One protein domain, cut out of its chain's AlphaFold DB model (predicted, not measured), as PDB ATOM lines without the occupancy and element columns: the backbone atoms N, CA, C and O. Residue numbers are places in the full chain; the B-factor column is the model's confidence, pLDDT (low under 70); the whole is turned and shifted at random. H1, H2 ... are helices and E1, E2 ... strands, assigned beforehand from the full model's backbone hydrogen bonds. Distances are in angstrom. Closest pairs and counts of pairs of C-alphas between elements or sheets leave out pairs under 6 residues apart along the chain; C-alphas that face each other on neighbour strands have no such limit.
ATOM      1  N   ASP A  65     416.402 298.756 223.060       89.06
ATOM      2  CA  ASP A  65     415.559 299.095 224.203       89.06
ATOM      3  C   ASP A  65     414.258 299.771 223.770       89.06
ATOM      4  O   ASP A  65     414.238 300.937 223.362       89.06
ATOM      5  N   ILE A  66     413.145 299.060 223.955       92.88
ATOM      6  CA  ILE A  66     411.801 299.602 223.742       92.88
ATOM      7  C   ILE A  66     411.004 299.538 225.038       92.88
ATOM      8  O   ILE A  66     410.937 298.506 225.713       92.88
ATOM      9  N   LYS A  67     410.358 300.653 225.377       94.38
ATOM     10  CA  LYS A  67     409.408 300.744 226.487       94.38
ATOM     11  C   LYS A  67     408.081 301.260 225.962       94.38
ATOM     12  O   LYS A  67     408.045 302.291 225.305       94.38
ATOM     13  N   ILE A  68     407.002 300.559 226.264       94.25
ATOM     14  CA  ILE A  68     405.651 300.955 225.886       94.25
ATOM     15  C   ILE A  68     404.876 301.275 227.157       94.25
ATOM     16  O   ILE A  68     404.844 300.467 228.088       94.25
ATOM     17  N   THR A  69     404.221 302.429 227.165       93.31
ATOM     18  CA  THR A  69     403.292 302.834 228.219       93.31
ATOM     19  C   THR A  69     401.936 303.085 227.585       93.31
ATOM     20  O   THR A  69     401.842 303.758 226.563       93.31
ATOM     21  N   PHE A  70     400.871 302.566 228.187       88.75
ATOM     22  CA  PHE A  70     399.510 302.903 227.777       88.75
ATOM     23  C   PHE A  70     398.564 302.978 228.970       88.75
ATOM     24  O   PHE A  70     398.698 302.250 229.961       88.75
ATOM     25  N   GLY A  71     397.587 303.870 228.852       86.62
ATOM     26  CA  GLY A  71     396.510 304.053 229.808       86.62
ATOM     27  C   GLY A  71     395.577 305.199 229.414       86.62
ATOM     28  O   GLY A  71     395.550 305.602 228.250       86.62
ATOM     29  N   PRO A  72     394.827 305.761 230.375       83.31
ATOM     30  CA  PRO A  72     393.816 306.784 230.098       83.31
ATOM     31  C   PRO A  72     394.400 308.088 229.541       83.31
ATOM     32  O   PRO A  72     393.744 308.788 228.777       83.31
ATOM     33  N   GLU A  73     395.639 308.402 229.923       86.62
ATOM     34  CA  GLU A  73     396.388 309.584 229.479       86.62
ATOM     35  C   GLU A  73     396.877 309.458 228.030       86.62
ATOM     36  O   GLU A  73     397.197 310.464 227.398       86.62
ATOM     37  N   GLY A  74     396.911 308.233 227.499       90.44
ATOM     38  CA  GLY A  74     397.342 307.937 226.145       90.44
ATOM     39  C   GLY A  74     398.243 306.716 226.036       90.44
ATOM     40  O   GLY A  74     398.426 305.967 227.000       90.44
ATOM     41  N   CYS A  75     398.801 306.516 224.846       93.06
ATOM     42  CA  CYS A  75     399.853 305.543 224.580       93.06
ATOM     43  C   CYS A  75     401.110 306.211 224.014       93.06
ATOM     44  O   CYS A  75     401.062 307.146 223.208       93.06
ATOM     45  N   GLU A  76     402.256 305.715 224.463       95.00
ATOM     46  CA  GLU A  76     403.566 306.168 224.027       95.00
ATOM     47  C   GLU A  76     404.550 305.003 223.939       95.00
ATOM     48  O   GLU A  76     404.472 304.022 224.688       95.00
ATOM     49  N   MET A  77     405.506 305.146 223.028       94.38
ATOM     50  CA  MET A  77     406.640 304.246 222.885       94.38
ATOM     51  C   MET A  77     407.929 305.044 223.059       94.38
ATOM     52  O   MET A  77     408.177 306.023 222.357       94.38
ATOM     53  N   LYS A  78     408.760 304.613 224.002       92.44
ATOM     54  CA  LYS A  78     410.107 305.127 224.213       92.44
ATOM     55  C   LYS A  78     411.118 304.173 223.588       92.44
ATOM     56  O   LYS A  78     411.157 302.994 223.939       92.44
ATOM     57  N   ILE A  79     411.927 304.709 222.687       88.81
ATOM     58  CA  ILE A  79     412.972 304.023 221.928       88.81
ATOM     59  C   ILE A  79     414.285 304.675 222.337       88.81
ATOM     60  O   ILE A  79     414.535 305.833 221.993       88.81
ATOM     61  N   ASP A  80     415.111 303.969 223.103       78.94
ATOM     62  CA  ASP A  80     416.304 304.542 223.733       78.94
ATOM     63  C   ASP A  80     415.992 305.871 224.482       78.94
ATOM     64  O   ASP A  80     415.450 305.877 225.594       78.94
ATOM     65  N   ARG A  81     416.328 307.021 223.871       74.25
ATOM     66  CA  ARG A  81     416.136 308.385 224.403       74.25
ATOM     67  C   ARG A  81     414.935 309.129 223.815       74.25
ATOM     68  O   ARG A  81     414.602 310.200 224.312       74.25
ATOM     69  N   TYR A  82     414.306 308.591 222.778       82.81
ATOM     70  CA  TYR A  82     413.220 309.242 222.054       82.81
ATOM     71  C   TYR A  82     411.870 308.724 222.533       82.81
ATOM     72  O   TYR A  82     411.704 307.519 222.698       82.81
ATOM     73  N   THR A  83     410.906 309.621 222.718       89.62
ATOM     74  CA  THR A  83     409.524 309.265 223.059       89.62
ATOM     75  C   THR A  83     408.607 309.653 221.907       89.62
ATOM     76  O   THR A  83     408.594 310.813 221.497       89.62
ATOM     77  N   ILE A  84     407.825 308.695 221.418       92.06
ATOM     78  CA  ILE A  84     406.763 308.903 220.433       92.06
ATOM     79  C   ILE A  84     405.425 308.790 221.161       92.06
ATOM     80  O   ILE A  84     405.189 307.813 221.871       92.06
ATOM     81  N   LYS A  85     404.564 309.799 221.005       94.75
ATOM     82  CA  LYS A  85     403.217 309.837 221.586       94.75
ATOM     83  C   LYS A  85     402.196 309.622 220.476       94.75
ATOM     84  O   LYS A  85     402.206 310.382 219.514       94.75
ATOM     85  N   TYR A  86     401.315 308.643 220.646       93.19
ATOM     86  CA  TYR A  86     400.346 308.238 219.618       93.19
ATOM     87  C   TYR A  86     398.931 308.763 219.883       93.19
ATOM     88  O   TYR A  86     398.052 308.625 219.049       93.19
ATOM     89  N   GLY A  87     398.699 309.410 221.027       90.56
ATOM     90  CA  GLY A  87     397.376 309.905 221.407       90.56
ATOM     91  C   GLY A  87     396.700 308.976 222.404       90.56
ATOM     92  O   GLY A  87     397.354 308.485 223.321       90.56
ATOM     93  N   LYS A  88     395.382 308.790 222.286       93.25
ATOM     94  CA  LYS A  88     394.597 307.977 223.229       93.25
ATOM     95  C   LYS A  88     394.904 306.494 223.034       93.25
ATOM     96  O   LYS A  88     395.211 306.066 221.939       93.25
ATOM     97  N   ALA A  89     394.775 305.677 224.077       91.75
ATOM     98  CA  ALA A  89     394.972 304.229 223.961       91.75
ATOM     99  C   ALA A  89     393.762 303.518 223.304       91.75
ATOM    100  O   ALA A  89     393.135 302.651 223.918       91.75
ATOM    101  N   ASP A  90     393.419 303.917 222.078       92.69
ATOM    102  CA  ASP A  90     392.389 303.332 221.217       92.69
ATOM    103  C   ASP A  90     392.997 302.479 220.089       92.69
ATOM    104  O   ASP A  90     394.210 302.297 219.999       92.69
ATOM    105  N   GLU A  91     392.140 301.867 219.271       93.56
ATOM    106  CA  GLU A  91     392.579 300.921 218.243       93.56
ATOM    107  C   GLU A  91     393.459 301.575 217.172       93.56
ATOM    108  O   GLU A  91     394.442 300.968 216.759       93.56
ATOM    109  N   GLU A  92     393.147 302.800 216.752       94.50
ATOM    110  CA  GLU A  92     393.917 303.538 215.744       94.50
ATOM    111  C   GLU A  92     395.330 303.839 216.253       94.50
ATOM    112  O   GLU A  92     396.310 303.369 215.674       94.50
ATOM    113  N   SER A  93     395.436 304.490 217.411       94.50
ATOM    114  CA  SER A  93     396.721 304.903 217.987       94.50
ATOM    115  C   SER A  93     397.606 303.706 218.360       94.50
ATOM    116  O   SER A  93     398.826 303.719 218.191       94.50
ATOM    117  N   LEU A  94     397.003 302.624 218.870       93.19
ATOM    118  CA  LEU A  94     397.736 301.391 219.158       93.19
ATOM    119  C   LEU A  94     398.180 300.677 217.879       93.19
ATOM    120  O   LEU A  94     399.226 300.030 217.893       93.19
ATOM    121  N   ASN A  95     397.415 300.772 216.789       93.69
ATOM    122  CA  ASN A  95     397.838 300.237 215.501       93.69
ATOM    123  C   ASN A  95     399.037 301.009 214.950       93.69
ATOM    124  O   ASN A  95     400.019 300.363 214.601       93.69
ATOM    125  N   GLU A  96     399.014 302.340 214.963       93.75
ATOM    126  CA  GLU A  96     400.164 303.156 214.545       93.75
ATOM    127  C   GLU A  96     401.428 302.826 215.353       93.75
ATOM    128  O   GLU A  96     402.501 302.595 214.794       93.75
ATOM    129  N   MET A  97     401.299 302.689 216.675       93.69
ATOM    130  CA  MET A  97     402.410 302.282 217.538       93.69
ATOM    131  C   MET A  97     402.955 300.892 217.186       93.69
ATOM    132  O   MET A  97     404.164 300.661 217.249       93.69
ATOM    133  N   LEU A  98     402.079 299.947 216.827       91.81
ATOM    134  CA  LEU A  98     402.499 298.623 216.373       91.81
ATOM    135  C   LEU A  98     403.157 298.683 214.988       91.81
ATOM    136  O   LEU A  98     404.124 297.960 214.778       91.81
ATOM    137  N   ASP A  99     402.701 299.534 214.067       90.25
ATOM    138  CA  ASP A  99     403.355 299.757 212.768       90.25
ATOM    139  C   ASP A  99     404.802 300.239 212.932       90.25
ATOM    140  O   ASP A  99     405.730 299.686 212.327       90.25
ATOM    141  N   ASP A 100     405.013 301.207 213.821       89.56
ATOM    142  CA  ASP A 100     406.348 301.703 214.148       89.56
ATOM    143  C   ASP A 100     407.200 300.621 214.818       89.56
ATOM    144  O   ASP A 100     408.339 300.386 214.409       89.56
ATOM    145  N   LEU A 101     406.649 299.900 215.803       89.31
ATOM    146  CA  LEU A 101     407.345 298.797 216.473       89.31
ATOM    147  C   LEU A 101     407.835 297.746 215.468       89.31
ATOM    148  O   LEU A 101     408.983 297.308 215.530       89.31
ATOM    149  N   MET A 102     406.977 297.361 214.527       86.94
ATOM    150  CA  MET A 102     407.282 296.373 213.492       86.94
ATOM    151  C   MET A 102     408.336 296.875 212.501       86.94
ATOM    152  O   MET A 102     409.190 296.108 212.061       86.94
ATOM    153  N   THR A 103     408.316 298.172 212.189       84.19
ATOM    154  CA  THR A 103     409.332 298.818 211.347       84.19
ATOM    155  C   THR A 103     410.709 298.819 212.019       84.19
ATOM    156  O   THR A 103     411.734 298.670 211.347       84.19
ATOM    157  N   LEU A 104     410.744 298.965 213.345       83.56
ATOM    158  CA  LEU A 104     411.974 298.993 214.143       83.56
ATOM    159  C   LEU A 104     412.542 297.596 214.431       83.56
ATOM    160  O   LEU A 104     413.731 297.478 214.724       83.56
ATOM    161  N   LEU A 105     411.714 296.549 214.345       82.94
ATOM    162  CA  LEU A 105     412.056 295.174 214.721       82.94
ATOM    163  C   LEU A 105     411.844 294.178 213.573       82.94
ATOM    164  O   LEU A 105     411.052 293.242 213.708       82.94
ATOM    165  N   PRO A 106     412.572 294.314 212.452       78.94
ATOM    166  CA  PRO A 106     412.406 293.421 211.304       78.94
ATOM    167  C   PRO A 106     412.731 291.949 211.620       78.94
ATOM    168  O   PRO A 106     412.247 291.053 210.936       78.94
ATOM    169  N   ASP A 107     413.568 291.691 212.627       84.31
ATOM    170  CA  ASP A 107     413.998 290.362 213.072       84.31
ATOM    171  C   ASP A 107     413.354 289.929 214.402       84.31
ATOM    172  O   ASP A 107     413.681 288.861 214.933       84.31
ATOM    173  N   PHE A 108     412.430 290.742 214.932       85.88
ATOM    174  CA  PHE A 108     411.736 290.522 216.202       85.88
ATOM    175  C   PHE A 108     412.677 290.334 217.397       85.88
ATOM    176  O   PHE A 108     412.323 289.637 218.354       85.88
ATOM    177  N   GLN A 109     413.875 290.924 217.353       87.12
ATOM    178  CA  GLN A 109     414.869 290.801 218.413       87.12
ATOM    179  C   GLN A 109     415.088 292.127 219.146       87.12
ATOM    180  O   GLN A 109     415.353 293.157 218.540       87.12
ATOM    181  N   LEU A 110     415.028 292.071 220.476       88.75
ATOM    182  CA  LEU A 110     415.289 293.181 221.388       88.75
ATOM    183  C   LEU A 110     416.199 292.728 222.527       88.75
ATOM    184  O   LEU A 110     416.183 291.566 222.930       88.75
ATOM    185  N   THR A 111     416.955 293.660 223.097       90.06
ATOM    186  CA  THR A 111     417.659 293.399 224.358       90.06
ATOM    187  C   THR A 111     416.692 293.600 225.517       90.06
ATOM    188  O   THR A 111     416.431 292.662 226.268       90.06
ATOM    189  N   ASN A 112     416.081 294.782 225.618       91.75
ATOM    190  CA  ASN A 112     415.126 295.107 226.668       91.75
ATOM    191  C   ASN A 112     413.758 295.460 226.080       91.75
ATOM    192  O   ASN A 112     413.629 296.353 225.242       91.75
ATOM    193  N   PHE A 113     412.715 294.807 226.587       93.12
ATOM    194  CA  PHE A 113     411.334 295.157 226.271       93.12
ATOM    195  C   PHE A 113     410.548 295.401 227.555       93.12
ATOM    196  O   PHE A 113     410.402 294.510 228.393       93.12
ATOM    197  N   THR A 114     410.062 296.629 227.731       93.44
ATOM    198  CA  THR A 114     409.283 297.033 228.907       93.44
ATOM    199  C   THR A 114     407.853 297.369 228.517       93.44
ATOM    200  O   THR A 114     407.635 298.126 227.576       93.44
ATOM    201  N   ILE A 115     406.880 296.877 229.279       92.62
ATOM    202  CA  ILE A 115     405.480 297.295 229.181       92.62
ATOM    203  C   ILE A 115     405.042 297.862 230.528       92.62
ATOM    204  O   ILE A 115     405.139 297.182 231.551       92.62
ATOM    205  N   ARG A 116     404.523 299.091 230.526       92.69
ATOM    206  CA  ARG A 116     403.900 299.736 231.680       92.69
ATOM    207  C   ARG A 116     402.392 299.851 231.467       92.69
ATOM    208  O   ARG A 116     401.922 300.566 230.584       92.69
ATOM    209  N   ILE A 117     401.645 299.156 232.314       91.25
ATOM    210  CA  ILE A 117     400.187 299.130 232.329       91.25
ATOM    211  C   ILE A 117     399.693 300.173 233.332       91.25
ATOM    212  O   ILE A 117     399.798 299.975 234.546       91.25
ATOM    213  N   ASN A 118     399.128 301.267 232.822       89.44
ATOM    214  CA  ASN A 118     398.433 302.255 233.650       89.44
ATOM    215  C   ASN A 118     396.914 301.989 233.722       89.44
ATOM    216  O   ASN A 118     396.264 302.479 234.640       89.44
ATOM    217  N   ASP A 119     396.356 301.195 232.797       87.38
ATOM    218  CA  ASP A 119     394.959 300.741 232.807       87.38
ATOM    219  C   ASP A 119     394.803 299.334 232.195       87.38
ATOM    220  O   ASP A 119     395.407 298.992 231.173       87.38
ATOM    221  N   THR A 120     393.948 298.516 232.815       85.06
ATOM    222  CA  THR A 120     393.687 297.132 232.411       85.06
ATOM    223  C   THR A 120     392.961 297.029 231.059       85.06
ATOM    224  O   THR A 120     393.173 296.054 230.333       85.06
ATOM    225  N   GLN A 121     392.084 297.975 230.699       87.31
ATOM    226  CA  GLN A 121     391.330 297.903 229.437       87.31
ATOM    227  C   GLN A 121     392.221 298.203 228.230       87.31
ATOM    228  O   GLN A 121     392.237 297.416 227.280       87.31
ATOM    229  N   SER A 122     393.037 299.254 228.303       88.62
ATOM    230  CA  SER A 122     394.074 299.563 227.318       88.62
ATOM    231  C   SER A 122     395.025 298.381 227.131       88.62
ATOM    232  O   SER A 122     395.336 298.022 225.997       88.62
ATOM    233  N   TYR A 123     395.410 297.696 228.216       87.44
ATOM    234  CA  TYR A 123     396.234 296.488 228.110       87.44
ATOM    235  C   TYR A 123     395.546 295.354 227.343       87.44
ATOM    236  O   TYR A 123     396.169 294.708 226.499       87.44
ATOM    237  N   LYS A 124     394.258 295.095 227.606       87.62
ATOM    238  CA  LYS A 124     393.500 294.057 226.885       87.62
ATOM    239  C   LYS A 124     393.397 294.360 225.393       87.62
ATOM    240  O   LYS A 124     393.540 293.439 224.582       87.62
ATOM    241  N   LEU A 125     393.168 295.624 225.037       90.44
ATOM    242  CA  LEU A 125     393.127 296.054 223.644       90.44
ATOM    243  C   LEU A 125     394.500 295.886 222.983       90.44
ATOM    244  O   LEU A 125     394.600 295.173 221.984       90.44
ATOM    245  N   PHE A 126     395.558 296.424 223.599       90.12
ATOM    246  CA  PHE A 126     396.936 296.258 223.130       90.12
ATOM    247  C   PHE A 126     397.286 294.784 222.925       90.12
ATOM    248  O   PHE A 126     397.763 294.405 221.861       90.12
ATOM    249  N   ARG A 127     396.987 293.918 223.901       87.81
ATOM    250  CA  ARG A 127     397.234 292.472 223.801       87.81
ATOM    251  C   ARG A 127     396.527 291.852 222.597       87.81
ATOM    252  O   ARG A 127     397.115 291.016 221.908       87.81
ATOM    253  N   THR A 128     395.273 292.231 222.369       89.50
ATOM    254  CA  THR A 128     394.464 291.720 221.257       89.50
ATOM    255  C   THR A 128     395.062 292.132 219.914       89.50
ATOM    256  O   THR A 128     395.203 291.289 219.031       89.50
ATOM    257  N   LEU A 129     395.456 293.398 219.771       91.50
ATOM    258  CA  LEU A 129     396.064 293.921 218.546       91.50
ATOM    259  C   LEU A 129     397.463 293.345 218.319       91.50
ATOM    260  O   LEU A 129     397.741 292.830 217.240       91.50
ATOM    261  N   PHE A 130     398.304 293.319 219.353       90.00
ATOM    262  CA  PHE A 130     399.647 292.741 219.300       90.00
ATOM    263  C   PHE A 130     399.604 291.291 218.805       90.00
ATOM    264  O   PHE A 130     400.330 290.934 217.889       90.00
ATOM    265  N   SER A 131     398.699 290.469 219.348       87.06
ATOM    266  CA  SER A 131     398.583 289.053 218.958       87.06
ATOM    267  C   SER A 131     398.089 288.854 217.520       87.06
ATOM    268  O   SER A 131     398.341 287.808 216.933       87.06
ATOM    269  N   LYS A 132     397.358 289.824 216.955       89.06
ATOM    270  CA  LYS A 132     396.898 289.787 215.557       89.06
ATOM    271  C   LYS A 132     397.973 290.253 214.575       89.06
ATOM    272  O   LYS A 132     397.963 289.820 213.429       89.06
ATOM    273  N   ARG A 133     398.831 291.182 215.001       85.00
ATOM    274  CA  ARG A 133     399.733 291.930 214.114       85.00
ATOM    275  C   ARG A 133     401.177 291.470 214.167       85.00
ATOM    276  O   ARG A 133     401.853 291.515 213.145       85.00
ATOM    277  N   VAL A 134     401.649 291.057 215.338       84.31
ATOM    278  CA  VAL A 134     403.022 290.597 215.516       84.31
ATOM    279  C   VAL A 134     403.051 289.100 215.193       84.31
ATOM    280  O   VAL A 134     402.458 288.313 215.932       84.31
ATOM    281  N   PRO A 135     403.687 288.690 214.081       81.19
ATOM    282  CA  PRO A 135     403.592 287.328 213.556       81.19
ATOM    283  C   PRO A 135     404.305 286.299 214.436       81.19
ATOM    284  O   PRO A 135     403.963 285.120 214.403       81.19
ATOM    285  N   GLU A 136     405.286 286.731 215.231       84.19
ATOM    286  CA  GLU A 136     406.035 285.875 216.143       84.19
ATOM    287  C   GLU A 136     406.272 286.553 217.493       84.19
ATOM    288  O   GLU A 136     406.424 287.769 217.589       84.19
ATOM    289  N   SER A 137     406.381 285.752 218.553       87.38
ATOM    290  CA  SER A 137     406.836 286.249 219.851       87.38
ATOM    291  C   SER A 137     408.255 286.818 219.756       87.38
ATOM    292  O   SER A 137     409.140 286.209 219.149       87.38
ATOM    293  N   LEU A 138     408.487 287.945 220.426       89.38
ATOM    294  CA  LEU A 138     409.767 288.649 220.412       89.38
ATOM    295  C   LEU A 138     410.882 287.809 221.054       89.38
ATOM    296  O   LEU A 138     410.689 287.147 222.076       89.38
ATOM    297  N   LYS A 139     412.085 287.853 220.491       90.50
ATOM    298  CA  LYS A 139     413.300 287.380 221.164       90.50
ATOM    299  C   LYS A 139     413.809 288.522 222.033       90.50
ATOM    300  O   LYS A 139     414.323 289.498 221.499       90.50
ATOM    301  N   VAL A 140     413.632 288.408 223.344       91.00
ATOM    302  CA  VAL A 140     414.007 289.454 224.302       91.00
ATOM    303  C   VAL A 140     414.960 288.865 225.329       91.00
ATOM    304  O   VAL A 140     414.687 287.778 225.833       91.00
ATOM    305  N   ASP A 141     416.047 289.567 225.648       91.56
ATOM    306  CA  ASP A 141     416.960 289.166 226.725       91.56
ATOM    307  C   ASP A 141     416.365 289.483 228.108       91.56
ATOM    308  O   ASP A 141     416.309 288.623 228.991       91.56
ATOM    309  N   THR A 142     415.835 290.697 228.271       93.00
ATOM    310  CA  THR A 142     415.194 291.167 229.501       93.00
ATOM    311  C   THR A 142     413.795 291.715 229.226       93.00
ATOM    312  O   THR A 142     413.611 292.699 228.508       93.00
ATOM    313  N   TYR A 143     412.788 291.103 229.847       92.88
ATOM    314  CA  TYR A 143     411.399 291.554 229.781       92.88
ATOM    315  C   TYR A 143     410.961 292.131 231.124       92.88
ATOM    316  O   TYR A 143     411.114 291.482 232.163       92.88
ATOM    317  N   VAL A 144     410.382 293.331 231.102       92.81
ATOM    318  CA  VAL A 144     409.913 294.031 232.303       92.81
ATOM    319  C   VAL A 144     408.440 294.389 232.152       92.81
ATOM    320  O   VAL A 144     408.061 295.141 231.257       92.81
ATOM    321  N   LEU A 145     407.604 293.896 233.060       91.88
ATOM    322  CA  LEU A 145     406.193 294.261 233.140       91.88
ATOM    323  C   LEU A 145     405.940 295.086 234.394       91.88
ATOM    324  O   LEU A 145     406.203 294.624 235.503       91.88
ATOM    325  N   LYS A 146     405.379 296.281 234.226       92.69
ATOM    326  CA  LYS A 146     405.038 297.188 235.324       92.69
ATOM    327  C   LYS A 146     403.540 297.413 235.359       92.69
ATOM    328  O   LYS A 146     402.954 297.722 234.326       92.69
ATOM    329  N   ALA A 147     402.919 297.289 236.526       91.56
ATOM    330  CA  ALA A 147     401.506 297.613 236.684       91.56
ATOM    331  C   ALA A 147     401.185 298.064 238.112       91.56
ATOM    332  O   ALA A 147     401.839 297.650 239.067       91.56
ATOM    333  N   PHE A 148     400.130 298.866 238.253       88.25
ATOM    334  CA  PHE A 148     399.579 299.258 239.558       88.25
ATOM    335  C   PHE A 148     398.673 298.186 240.189       88.25
ATOM    336  O   PHE A 148     398.275 298.295 241.344       88.25
ATOM    337  N   SER A 149     398.332 297.142 239.433       79.56
ATOM    338  CA  SER A 149     397.466 296.048 239.869       79.56
ATOM    339  C   SER A 149     398.236 294.733 239.848       79.56
ATOM    340  O   SER A 149     398.713 294.298 238.798       79.56
ATOM    341  N   PHE A 150     398.289 294.043 240.992       69.75
ATOM    342  CA  PHE A 150     398.863 292.698 241.075       69.75
ATOM    343  C   PHE A 150     398.217 291.741 240.064       69.75
ATOM    344  O   PHE A 150     398.906 290.929 239.445       69.75
ATOM    345  N   ARG A 151     396.898 291.862 239.840       70.19
ATOM    346  CA  ARG A 151     396.180 291.029 238.864       70.19
ATOM    347  C   ARG A 151     396.688 291.245 237.445       70.19
ATOM    348  O   ARG A 151     396.756 290.270 236.707       70.19
ATOM    349  N   ASP A 152     397.096 292.465 237.104       69.25
ATOM    350  CA  ASP A 152     397.649 292.787 235.787       69.25
ATOM    351  C   ASP A 152     399.081 292.257 235.643       69.25
ATOM    352  O   ASP A 152     399.446 291.756 234.581       69.25
ATOM    353  N   THR A 153     399.861 292.239 236.732       63.56
ATOM    354  CA  THR A 153     401.178 291.573 236.748       63.56
ATOM    355  C   THR A 153     401.097 290.041 236.729       63.56
ATOM    356  O   THR A 153     402.038 289.381 236.299       63.56
ATOM    357  N   ALA A 154     399.974 289.466 237.175       58.44
ATOM    358  CA  ALA A 154     399.729 288.023 237.216       58.44
ATOM    359  C   ALA A 154     399.169 287.461 235.897       58.44
ATOM    360  O   ALA A 154     398.955 286.249 235.783       58.44
ATOM    361  N   ILE A 155     398.921 288.313 234.895       59.91
ATOM    362  CA  ILE A 155     398.515 287.862 233.565       59.91
ATOM    363  C   ILE A 155     399.684 287.078 232.965       59.91
ATOM    364  O   ILE A 155     400.824 287.532 232.951       59.91
ATOM    365  N   ASN A 156     399.399 285.868 232.486       54.41
ATOM    366  CA  ASN A 156     400.388 285.009 231.851       54.41
ATOM    367  C   ASN A 156     400.896 285.684 230.560       54.41
ATOM    368  O   ASN A 156     400.265 285.581 229.508       54.41
ATOM    369  N   VAL A 157     401.995 286.434 230.673       61.09
ATOM    370  CA  VAL A 157     402.605 287.285 229.631       61.09
ATOM    371  C   VAL A 157     403.454 286.519 228.616       61.09
ATOM    372  O   VAL A 157     404.107 287.123 227.769       61.09
ATOM    373  N   THR A 158     403.414 285.188 228.637       59.50
ATOM    374  CA  THR A 158     404.281 284.324 227.821       59.50
ATOM    375  C   THR A 158     404.055 284.415 226.309       59.50
ATOM    376  O   THR A 158     404.767 283.757 225.565       59.50
ATOM    377  N   TRP A 159     403.074 285.190 225.839       65.94
ATOM    378  CA  TRP A 159     402.753 285.330 224.413       65.94
ATOM    379  C   TRP A 159     403.610 286.389 223.704       65.94
ATOM    380  O   TRP A 159     403.834 286.289 222.500       65.94
ATOM    381  N   HIS A 160     404.098 287.400 224.431       73.31
ATOM    382  CA  HIS A 160     404.801 288.540 223.828       73.31
ATOM    383  C   HIS A 160     406.266 288.242 223.497       73.31
ATOM    384  O   HIS A 160     406.851 288.928 222.664       73.31
ATOM    385  N   TYR A 161     406.860 287.232 224.134       82.19
ATOM    386  CA  TYR A 161     408.282 286.925 224.013       82.19
ATOM    387  C   TYR A 161     408.558 285.418 224.101       82.19
ATOM    388  O   TYR A 161     407.806 284.662 224.717       82.19
ATOM    389  N   LYS A 162     409.666 284.970 223.504       84.25
ATOM    390  CA  LYS A 162     410.125 283.577 223.559       84.25
ATOM    391  C   LYS A 162     410.732 283.300 224.937       84.25
ATOM    392  O   LYS A 162     411.883 283.636 225.194       84.25
ATOM    393  N   ARG A 163     409.944 282.689 225.830       80.88
ATOM    394  CA  ARG A 163     410.317 282.420 227.233       80.88
ATOM    395  C   ARG A 163     411.654 281.689 227.390       80.88
ATOM    396  O   ARG A 163     412.385 281.993 228.325       80.88
ATOM    397  N   ASP A 164     411.961 280.760 226.491       81.44
ATOM    398  CA  ASP A 164     413.168 279.924 226.570       81.44
ATOM    399  C   ASP A 164     414.450 280.677 226.184       81.44
ATOM    400  O   ASP A 164     415.549 280.201 226.452       81.44
ATOM    401  N   LEU A 165     414.314 281.852 225.563       85.19
ATOM    402  CA  LEU A 165     415.427 282.719 225.162       85.19
ATOM    403  C   LEU A 165     415.611 283.916 226.103       85.19
ATOM    404  O   LEU A 165     416.454 284.767 225.846       85.19
ATOM    405  N   LEU A 166     414.809 283.991 227.165       88.06
ATOM    406  CA  LEU A 166     414.818 285.092 228.113       88.06
ATOM    407  C   LEU A 166     415.886 284.868 229.189       88.06
ATOM    408  O   LEU A 166     415.854 283.860 229.896       88.06
ATOM    409  N   SER A 167     416.761 285.846 229.392       89.81
ATOM    410  CA  SER A 167     417.725 285.837 230.498       89.81
ATOM    411  C   SER A 167     417.115 286.377 231.790       89.81
ATOM    412  O   SER A 167     417.405 285.873 232.881       89.81
ATOM    413  N   VAL A 168     416.257 287.400 231.693       92.50
ATOM    414  CA  VAL A 168     415.665 288.074 232.855       92.50
ATOM    415  C   VAL A 168     414.187 288.396 232.636       92.50
ATOM    416  O   VAL A 168     413.787 288.977 231.632       92.50
ATOM    417  N   LEU A 169     413.369 288.060 233.633       91.44
ATOM    418  CA  LEU A 169     411.963 288.438 233.731       91.44
ATOM    419  C   LEU A 169     411.742 289.284 234.979       91.44
ATOM    420  O   LEU A 169     411.995 288.806 236.086       91.44
ATOM    421  N   GLU A 170     411.214 290.492 234.832       92.50
ATOM    422  CA  GLU A 170     410.859 291.343 235.964       92.50
ATOM    423  C   GLU A 170     409.376 291.690 235.986       92.50
ATOM    424  O   GLU A 170     408.804 292.135 234.993       92.50
ATOM    425  N   TYR A 171     408.779 291.546 237.166       91.44
ATOM    426  CA  TYR A 171     407.458 292.077 237.478       91.44
ATOM    427  C   TYR A 171     407.597 293.200 238.492       91.44
ATOM    428  O   TYR A 171     408.223 293.020 239.540       91.44
ATOM    429  N   HIS A 172     407.044 294.358 238.164       93.06
ATOM    430  CA  HIS A 172     407.071 295.563 238.983       93.06
ATOM    431  C   HIS A 172     405.637 295.866 239.413       93.06
ATOM    432  O   HIS A 172     404.821 296.335 238.620       93.06
ATOM    433  N   GLU A 173     405.333 295.572 240.672       92.50
ATOM    434  CA  GLU A 173     404.077 295.967 241.310       92.50
ATOM    435  C   GLU A 173     404.254 297.391 241.852       92.50
ATOM    436  O   GLU A 173     405.116 297.632 242.703       92.50
ATOM    437  N   MET A 174     403.496 298.337 241.300       93.19
ATOM    438  CA  MET A 174     403.621 299.766 241.586       93.19
ATOM    439  C   MET A 174     402.521 300.251 242.532       93.19
ATOM    440  O   MET A 174     401.362 299.864 242.410       93.19
ATOM    441  N   GLU A 175     402.877 301.158 243.433       93.69
ATOM    442  CA  GLU A 175     401.976 301.783 244.400       93.69
ATOM    443  C   GLU A 175     402.218 303.298 244.400       93.69
ATOM    444  O   GLU A 175     403.358 303.745 244.556       93.69
ATOM    445  N   ARG A 176     401.155 304.090 244.208       93.31
ATOM    446  CA  ARG A 176     401.226 305.555 244.321       93.31
ATOM    447  C   ARG A 176     401.249 305.945 245.800       93.31
ATOM    448  O   ARG A 176     400.324 305.612 246.537       93.31
ATOM    449  N   LEU A 177     402.291 306.655 246.215       92.62
ATOM    450  CA  LEU A 177     402.416 307.281 247.529       92.62
ATOM    451  C   LEU A 177     402.160 308.796 247.418       92.62
ATOM    452  O   LEU A 177     401.749 309.300 246.373       92.62
ATOM    453  N   LYS A 178     402.367 309.529 248.518       90.31
ATOM    454  CA  LYS A 178     402.305 311.000 248.533       90.31
ATOM    455  C   LYS A 178     403.469 311.611 247.740       90.31
ATOM    456  O   LYS A 178     404.452 310.931 247.459       90.31
ATOM    457  N   ASP A 179     403.349 312.898 247.414       86.88
ATOM    458  CA  ASP A 179     404.401 313.705 246.772       86.88
ATOM    459  C   ASP A 179     404.909 313.124 245.441       86.88
ATOM    460  O   ASP A 179     406.104 313.167 245.133       86.88
ATOM    461  N   ASP A 180     403.983 312.548 244.667       89.81
ATOM    462  CA  ASP A 180     404.231 311.890 243.381       89.81
ATOM    463  C   ASP A 180     405.252 310.737 243.454       89.81
ATOM    464  O   ASP A 180     405.851 310.353 242.448       89.81
ATOM    465  N   ILE A 181     405.481 310.170 244.643       93.25
ATOM    466  CA  ILE A 181     406.396 309.044 244.828       93.25
ATOM    467  C   ILE A 181     405.693 307.755 244.410       93.25
ATOM    468  O   ILE A 181     404.606 307.431 244.884       93.25
ATOM    469  N   ILE A 182     406.349 306.967 243.565       94.94
ATOM    470  CA  ILE A 182     405.936 305.614 243.218       94.94
ATOM    471  C   ILE A 182     406.851 304.630 243.932       94.94
ATOM    472  O   ILE A 182     408.063 304.610 243.716       94.94
ATOM    473  N   LYS A 183     406.257 303.777 244.761       95.88
ATOM    474  CA  LYS A 183     406.929 302.611 245.325       95.88
ATOM    475  C   LYS A 183     406.781 301.441 244.367       95.88
ATOM    476  O   LYS A 183     405.703 301.192 243.836       95.88
ATOM    477  N   VAL A 184     407.866 300.706 244.173       95.06
ATOM    478  CA  VAL A 184     407.938 299.586 243.242       95.06
ATOM    479  C   VAL A 184     408.459 298.365 243.964       95.06
ATOM    480  O   VAL A 184     409.602 298.325 244.416       95.06
ATOM    481  N   LYS A 185     407.636 297.330 244.021       94.88
ATOM    482  CA  LYS A 185     408.072 296.005 244.436       94.88
ATOM    483  C   LYS A 185     408.502 295.231 243.201       94.88
ATOM    484  O   LYS A 185     407.680 294.866 242.361       94.88
ATOM    485  N   VAL A 186     409.799 294.980 243.104       93.56
ATOM    486  CA  VAL A 186     410.410 294.268 241.984       93.56
ATOM    487  C   VAL A 186     410.524 292.791 242.334       93.56
ATOM    488  O   VAL A 186     411.076 292.422 243.370       93.56
ATOM    489  N   CYS A 187     410.013 291.938 241.455       93.19
ATOM    490  CA  CYS A 187     410.253 290.503 241.454       93.19
ATOM    491  C   CYS A 187     411.043 290.156 240.192       93.19
ATOM    492  O   CYS A 187     410.478 290.113 239.099       93.19
ATOM    493  N   ARG A 188     412.345 289.911 240.344       94.00
ATOM    494  CA  ARG A 188     413.254 289.545 239.258       94.00
ATOM    495  C   ARG A 188     413.463 288.039 239.259       94.00
ATOM    496  O   ARG A 188     413.928 287.462 240.236       94.00
ATOM    497  N   THR A 189     413.142 287.395 238.149       91.81
ATOM    498  CA  THR A 189     413.410 285.982 237.906       91.81
ATOM    499  C   THR A 189     414.490 285.850 236.841       91.81
ATOM    500  O   THR A 189     414.359 286.423 235.766       91.81
ATOM    501  N   ARG A 190     415.507 285.028 237.106       91.44
ATOM    502  CA  ARG A 190     416.388 284.498 236.057       91.44
ATOM    503  C   ARG A 190     416.001 283.041 235.811       91.44
ATOM    504  O   ARG A 190     416.006 282.267 236.780       91.44
ATOM    505  N   PRO A 191     415.560 282.674 234.596       85.94
ATOM    506  CA  PRO A 191     415.249 281.291 234.257       85.94
ATOM    507  C   PRO A 191     416.463 280.370 234.458       85.94
ATOM    508  O   PRO A 191     417.599 280.845 234.491       85.94
ATOM    509  N   PRO A 192     416.244 279.056 234.637       85.38
ATOM    510  CA  PRO A 192     417.352 278.112 234.657       85.38
ATOM    511  C   PRO A 192     418.044 278.103 233.290       85.38
ATOM    512  O   PRO A 192     417.389 278.257 232.260       85.38
ATOM    513  N   GLY A 193     419.354 277.898 233.273       80.56
ATOM    514  CA  GLY A 193     420.131 277.928 232.037       80.56
ATOM    515  C   GLY A 193     421.541 277.400 232.236       80.56
ATOM    516  O   GLY A 193     421.982 277.201 233.367       80.56
ATOM    517  N   ILE A 194     422.248 277.154 231.139       76.50
ATOM    518  CA  ILE A 194     423.651 276.740 231.180       76.50
ATOM    519  C   ILE A 194     424.510 277.997 231.078       76.50
ATOM    520  O   ILE A 194     424.414 278.738 230.105       76.50
ATOM    521  N   VAL A 195     425.355 278.229 232.078       73.06
ATOM    522  CA  VAL A 195     426.351 279.304 232.072       73.06
ATOM    523  C   VAL A 195     427.691 278.664 232.389       73.06
ATOM    524  O   VAL A 195     427.801 277.959 233.390       73.06
ATOM    525  N   ASP A 196     428.682 278.859 231.522       78.62
ATOM    526  CA  ASP A 196     430.020 278.263 231.654       78.62
ATOM    527  C   ASP A 196     429.992 276.726 231.792       78.62
ATOM    528  O   ASP A 196     430.694 276.146 232.617       78.62
ATOM    529  N   ASN A 197     429.141 276.053 231.005       80.50
ATOM    530  CA  ASN A 197     428.881 274.603 231.074       80.50
ATOM    531  C   ASN A 197     428.304 274.097 232.411       80.50
ATOM    532  O   ASN A 197     428.239 272.889 232.635       80.50
ATOM    533  N   VAL A 198     427.827 274.990 233.283       80.00
ATOM    534  CA  VAL A 198     427.167 274.634 234.542       80.00
ATOM    535  C   VAL A 198     425.681 274.967 234.456       80.00
ATOM    536  O   VAL A 198     425.299 276.091 234.127       80.00
ATOM    537  N   LEU A 199     424.827 273.994 234.786       82.56
ATOM    538  CA  LEU A 199     423.390 274.224 234.919       82.56
ATOM    539  C   LEU A 199     423.129 275.113 236.140       82.56
ATOM    540  O   LEU A 199     423.283 274.688 237.285       82.56
ATOM    541  N   ARG A 200     422.705 276.351 235.900       81.31
ATOM    542  CA  ARG A 200     422.234 277.259 236.941       81.31
ATOM    543  C   ARG A 200     420.754 277.022 237.201       81.31
ATOM    544  O   ARG A 200     419.937 276.985 236.280       81.31
ATOM    545  N   ALA A 201     420.414 276.878 238.477       86.12
ATOM    546  CA  ALA A 201     419.031 276.851 238.921       86.12
ATOM    547  C   ALA A 201     418.355 278.211 238.690       86.12
ATOM    548  O   ALA A 201     419.006 279.254 238.626       86.12
ATOM    549  N   ARG A 202     417.021 278.195 238.621       87.94
ATOM    550  CA  ARG A 202     416.210 279.413 238.603       87.94
ATOM    551  C   ARG A 202     416.489 280.243 239.859       87.94
ATOM    552  O   ARG A 202     416.372 279.723 240.966       87.94
ATOM    553  N   THR A 203     416.733 281.540 239.698       92.06
ATOM    554  CA  THR A 203     416.841 282.478 240.830       92.06
ATOM    555  C   THR A 203     415.657 283.433 240.850       92.06
ATOM    556  O   THR A 203     415.229 283.904 239.794       92.06
ATOM    557  N   ILE A 204     415.144 283.742 242.042       92.50
ATOM    558  CA  ILE A 204     414.099 284.748 242.249       92.50
ATOM    559  C   ILE A 204     414.598 285.740 243.297       92.50
ATOM    560  O   ILE A 204     414.838 285.366 244.442       92.50
ATOM    561  N   GLU A 205     414.722 286.999 242.905       95.00
ATOM    562  CA  GLU A 205     415.085 288.121 243.765       95.00
ATOM    563  C   GLU A 205     413.859 289.015 243.955       95.00
ATOM    564  O   GLU A 205     413.117 289.285 243.006       95.00
ATOM    565  N   LYS A 206     413.636 289.472 245.187       95.19
ATOM    566  CA  LYS A 206     412.574 290.424 245.512       95.19
ATOM    567  C   LYS A 206     413.172 291.593 246.269       95.19
ATOM    568  O   LYS A 206     413.846 291.378 247.271       95.19
ATOM    569  N   PHE A 207     412.912 292.804 245.805       95.56
ATOM    570  CA  PHE A 207     413.400 294.024 246.439       95.56
ATOM    571  C   PHE A 207     412.444 295.187 246.175       95.56
ATOM    572  O   PHE A 207     411.564 295.105 245.318       95.56
ATOM    573  N   MET A 208     412.594 296.250 246.958       96.44
ATOM    574  CA  MET A 208     411.812 297.477 246.827       96.44
ATOM    575  C   MET A 208     412.669 298.554 246.180       96.44
ATOM    576  O   MET A 208     413.876 298.599 246.403       96.44
ATOM    577  N   LYS A 209     412.036 299.411 245.388       96.62
ATOM    578  CA  LYS A 209     412.624 300.633 244.856       96.62
ATOM    579  C   LYS A 209     411.593 301.752 244.843       96.62
ATOM    580  O   LYS A 209     410.395 301.497 244.972       96.62
ATOM    581  N   TYR A 210     412.063 302.970 244.624       95.88
ATOM    582  CA  TYR A 210     411.242 304.168 244.549       95.88
ATOM    583  C   TYR A 210     411.666 305.021 243.355       95.88
ATOM    584  O   TYR A 210     412.845 305.043 243.001       95.88
ATOM    585  N   PHE A 211     410.710 305.713 242.739       94.75
ATOM    586  CA  PHE A 211     410.946 306.751 241.729       94.75
ATOM    587  C   PHE A 211     409.863 307.839 241.850       94.75
ATOM    588  O   PHE A 211     408.829 307.603 242.474       94.75
ATOM    589  N   ARG A 212     410.067 309.028 241.267       92.69
ATOM    590  CA  ARG A 212     409.017 310.065 241.174       92.69
ATOM    591  C   ARG A 212     408.268 309.975 239.853       92.69
ATOM    592  O   ARG A 212     408.878 309.710 238.821       92.69
ATOM    593  N   GLU A 213     406.962 310.217 239.857       88.06
ATOM    594  CA  GLU A 213     406.157 310.241 238.633       88.06
ATOM    595  C   GLU A 213     406.775 311.191 237.588       88.06
ATOM    596  O   GLU A 213     407.042 312.358 237.870       88.06
ATOM    597  N   GLY A 214     407.058 310.658 236.394       84.25
ATOM    598  CA  GLY A 214     407.784 311.356 235.323       84.25
ATOM    599  C   GLY A 214     409.302 311.110 235.272       84.25
ATOM    600  O   GLY A 214     409.897 311.360 234.233       84.25
ATOM    601  N   GLN A 215     409.916 310.554 236.323       86.94
ATOM    602  CA  GLN A 215     411.370 310.316 236.448       86.94
ATOM    603  C   GLN A 215     411.692 308.825 236.665       86.94
ATOM    604  O   GLN A 215     412.452 308.434 237.552       86.94
ATOM    605  N   GLU A 216     411.061 307.952 235.878       86.31
ATOM    606  CA  GLU A 216     411.191 306.493 236.012       86.31
ATOM    607  C   GLU A 216     412.594 305.967 235.649       86.31
ATOM    608  O   GLU A 216     412.944 304.830 235.936       86.31
ATOM    609  N   ASP A 217     413.439 306.762 235.009       83.19
ATOM    610  CA  ASP A 217     414.838 306.420 234.769       83.19
ATOM    611  C   ASP A 217     415.703 306.450 236.044       83.19
ATOM    612  O   ASP A 217     416.793 305.870 236.044       83.19
ATOM    613  N   ILE A 218     415.202 307.027 237.143       86.19
ATOM    614  CA  ILE A 218     415.918 307.160 238.416       86.19
ATOM    615  C   ILE A 218     415.252 306.293 239.492       86.19
ATOM    616  O   ILE A 218     414.313 306.705 240.170       86.19
ATOM    617  N   TYR A 219     415.773 305.077 239.668       89.44
ATOM    618  CA  TYR A 219     415.362 304.152 240.727       89.44
ATOM    619  C   TYR A 219     416.292 304.261 241.941       89.44
ATOM    620  O   TYR A 219     417.496 304.037 241.818       89.44
ATOM    621  N   VAL A 220     415.729 304.501 243.125       92.31
ATOM    622  CA  VAL A 220     416.472 304.552 244.399       92.31
ATOM    623  C   VAL A 220     415.972 303.502 245.390       92.31
ATOM    624  O   VAL A 220     414.873 302.964 245.237       92.31
ATOM    625  N   ASP A 221     416.799 303.169 246.382       93.81
ATOM    626  CA  ASP A 221     416.462 302.188 247.426       93.81
ATOM    627  C   ASP A 221     415.608 302.786 248.549       93.81
ATOM    628  O   ASP A 221     414.818 302.069 249.161       93.81
ATOM    629  N   ASP A 222     415.729 304.095 248.778       90.31
ATOM    630  CA  ASP A 222     415.025 304.831 249.828       90.31
ATOM    631  C   ASP A 222     414.345 306.082 249.235       90.31
ATOM    632  O   ASP A 222     414.993 306.796 248.460       90.31
ATOM    633  N   PRO A 223     413.066 306.373 249.545       89.69
ATOM    634  CA  PRO A 223     412.374 307.562 249.039       89.69
ATOM    635  C   PRO A 223     413.093 308.887 249.341       89.69
ATOM    636  O   PRO A 223     412.991 309.810 248.533       89.69
ATOM    637  N   ASP A 224     413.861 308.982 250.431       89.75
ATOM    638  CA  ASP A 224     414.598 310.203 250.794       89.75
ATOM    639  C   ASP A 224     415.778 310.491 249.845       89.75
ATOM    640  O   ASP A 224     416.324 311.595 249.822       89.75
ATOM    641  N   GLN A 225     416.163 309.512 249.021       91.44
ATOM    642  CA  GLN A 225     417.196 309.653 247.991       91.44
ATOM    643  C   GLN A 225     416.639 310.157 246.654       91.44
ATOM    644  O   GLN A 225     417.405 310.349 245.708       91.44
TER     645      GLN A 225
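What this domain is: This is residues 65 to 225 of the 231 residues of the protein "F-box domain-containing protein" of Caenorhabditis tropicalis (UniProt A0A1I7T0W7). One long, twisted and curled sheet of eight strands makes a wall, with helices H1 and H2 and the short H3 over one face of the part from E3 to E6. Past one end of E7 and E10 sits the small hairpin E8 and E9, where residues 194 to 199 stick out, and residues 213 to 225 fold back beside E10. The printed part has 161 residues, with three named helices and ten named strands in the order E1 E2 E3 H1 E4 H2 E5 H3 E6 E7 E8 E9 E10; its class is mixed, helices and strands. The large sheet is mixed, in the order E3 E2 E1 E4 E5 E6 E7 E10; the whole is compact, with a radius of gyration of the C-alphas of 16.1 A and spans of 47 by 42 by 30 A.

How they stand to each other: The sheet's edge strands are E3, residues 82 to 87, and E10, residues 203 to 212. Its inner strands are E2, 74 to 79; E1, 65 to 71; E4, 109 to 117; E5, 139 to 147; E6, 168 to 176; and E7, 181 to 190. E1, E2 and E3 form a meander, each strand the antiparallel neighbour of the one before; N 69 and O 76 are 3.0 A apart. E1 and E4 are parallel, with N 68 and O 114 at 2.8 A; so are E4 and E5, with N 115 and O 144 at 2.9 A. E7 is antiparallel to E10, with N 184 and O 209 at 2.8 A. H1, residues 91 to 104, is on the sheet at a height of 8.9 A, over E2 and only just not over E3, on which 2 of its C-alphas fall. H2, residues 120 to 133, is on the same face and touches H1 at a steep tilt of 51 degrees, their closest C-alphas those of Leu 94 and Phe 126, 6.5 A. E4, H2, E5 is a strand-helix-strand unit, two parallel neighbour strands with a helix between, its crossover right-handed; so is E5, H3, E6, where H3 is residues 150 to 153. E3, H1, E4 is a split unit, also right-handed, with E2 and E1 between its strands. Every O i to N i+4 pair is within hydrogen-bond range in H1 and H2; H3 is too short for one.

Where its parts are: E1 begins at C-alpha 65, (415.559, 299.095, 224.203). E10, 28.7 A, ends at C-alpha 212, (409.017, 310.065, 241.174); E7 measures 27.9 A. E8, residues 193 to 195, and E9, 198 to 200, form a hairpin.

The domain as a whole: The printed part has no cut. The link from H3 to E6 is long, 14 residues. The mean pLDDT of the printed part is 87.6; residue 150 and residues 152 to 159 are under 70.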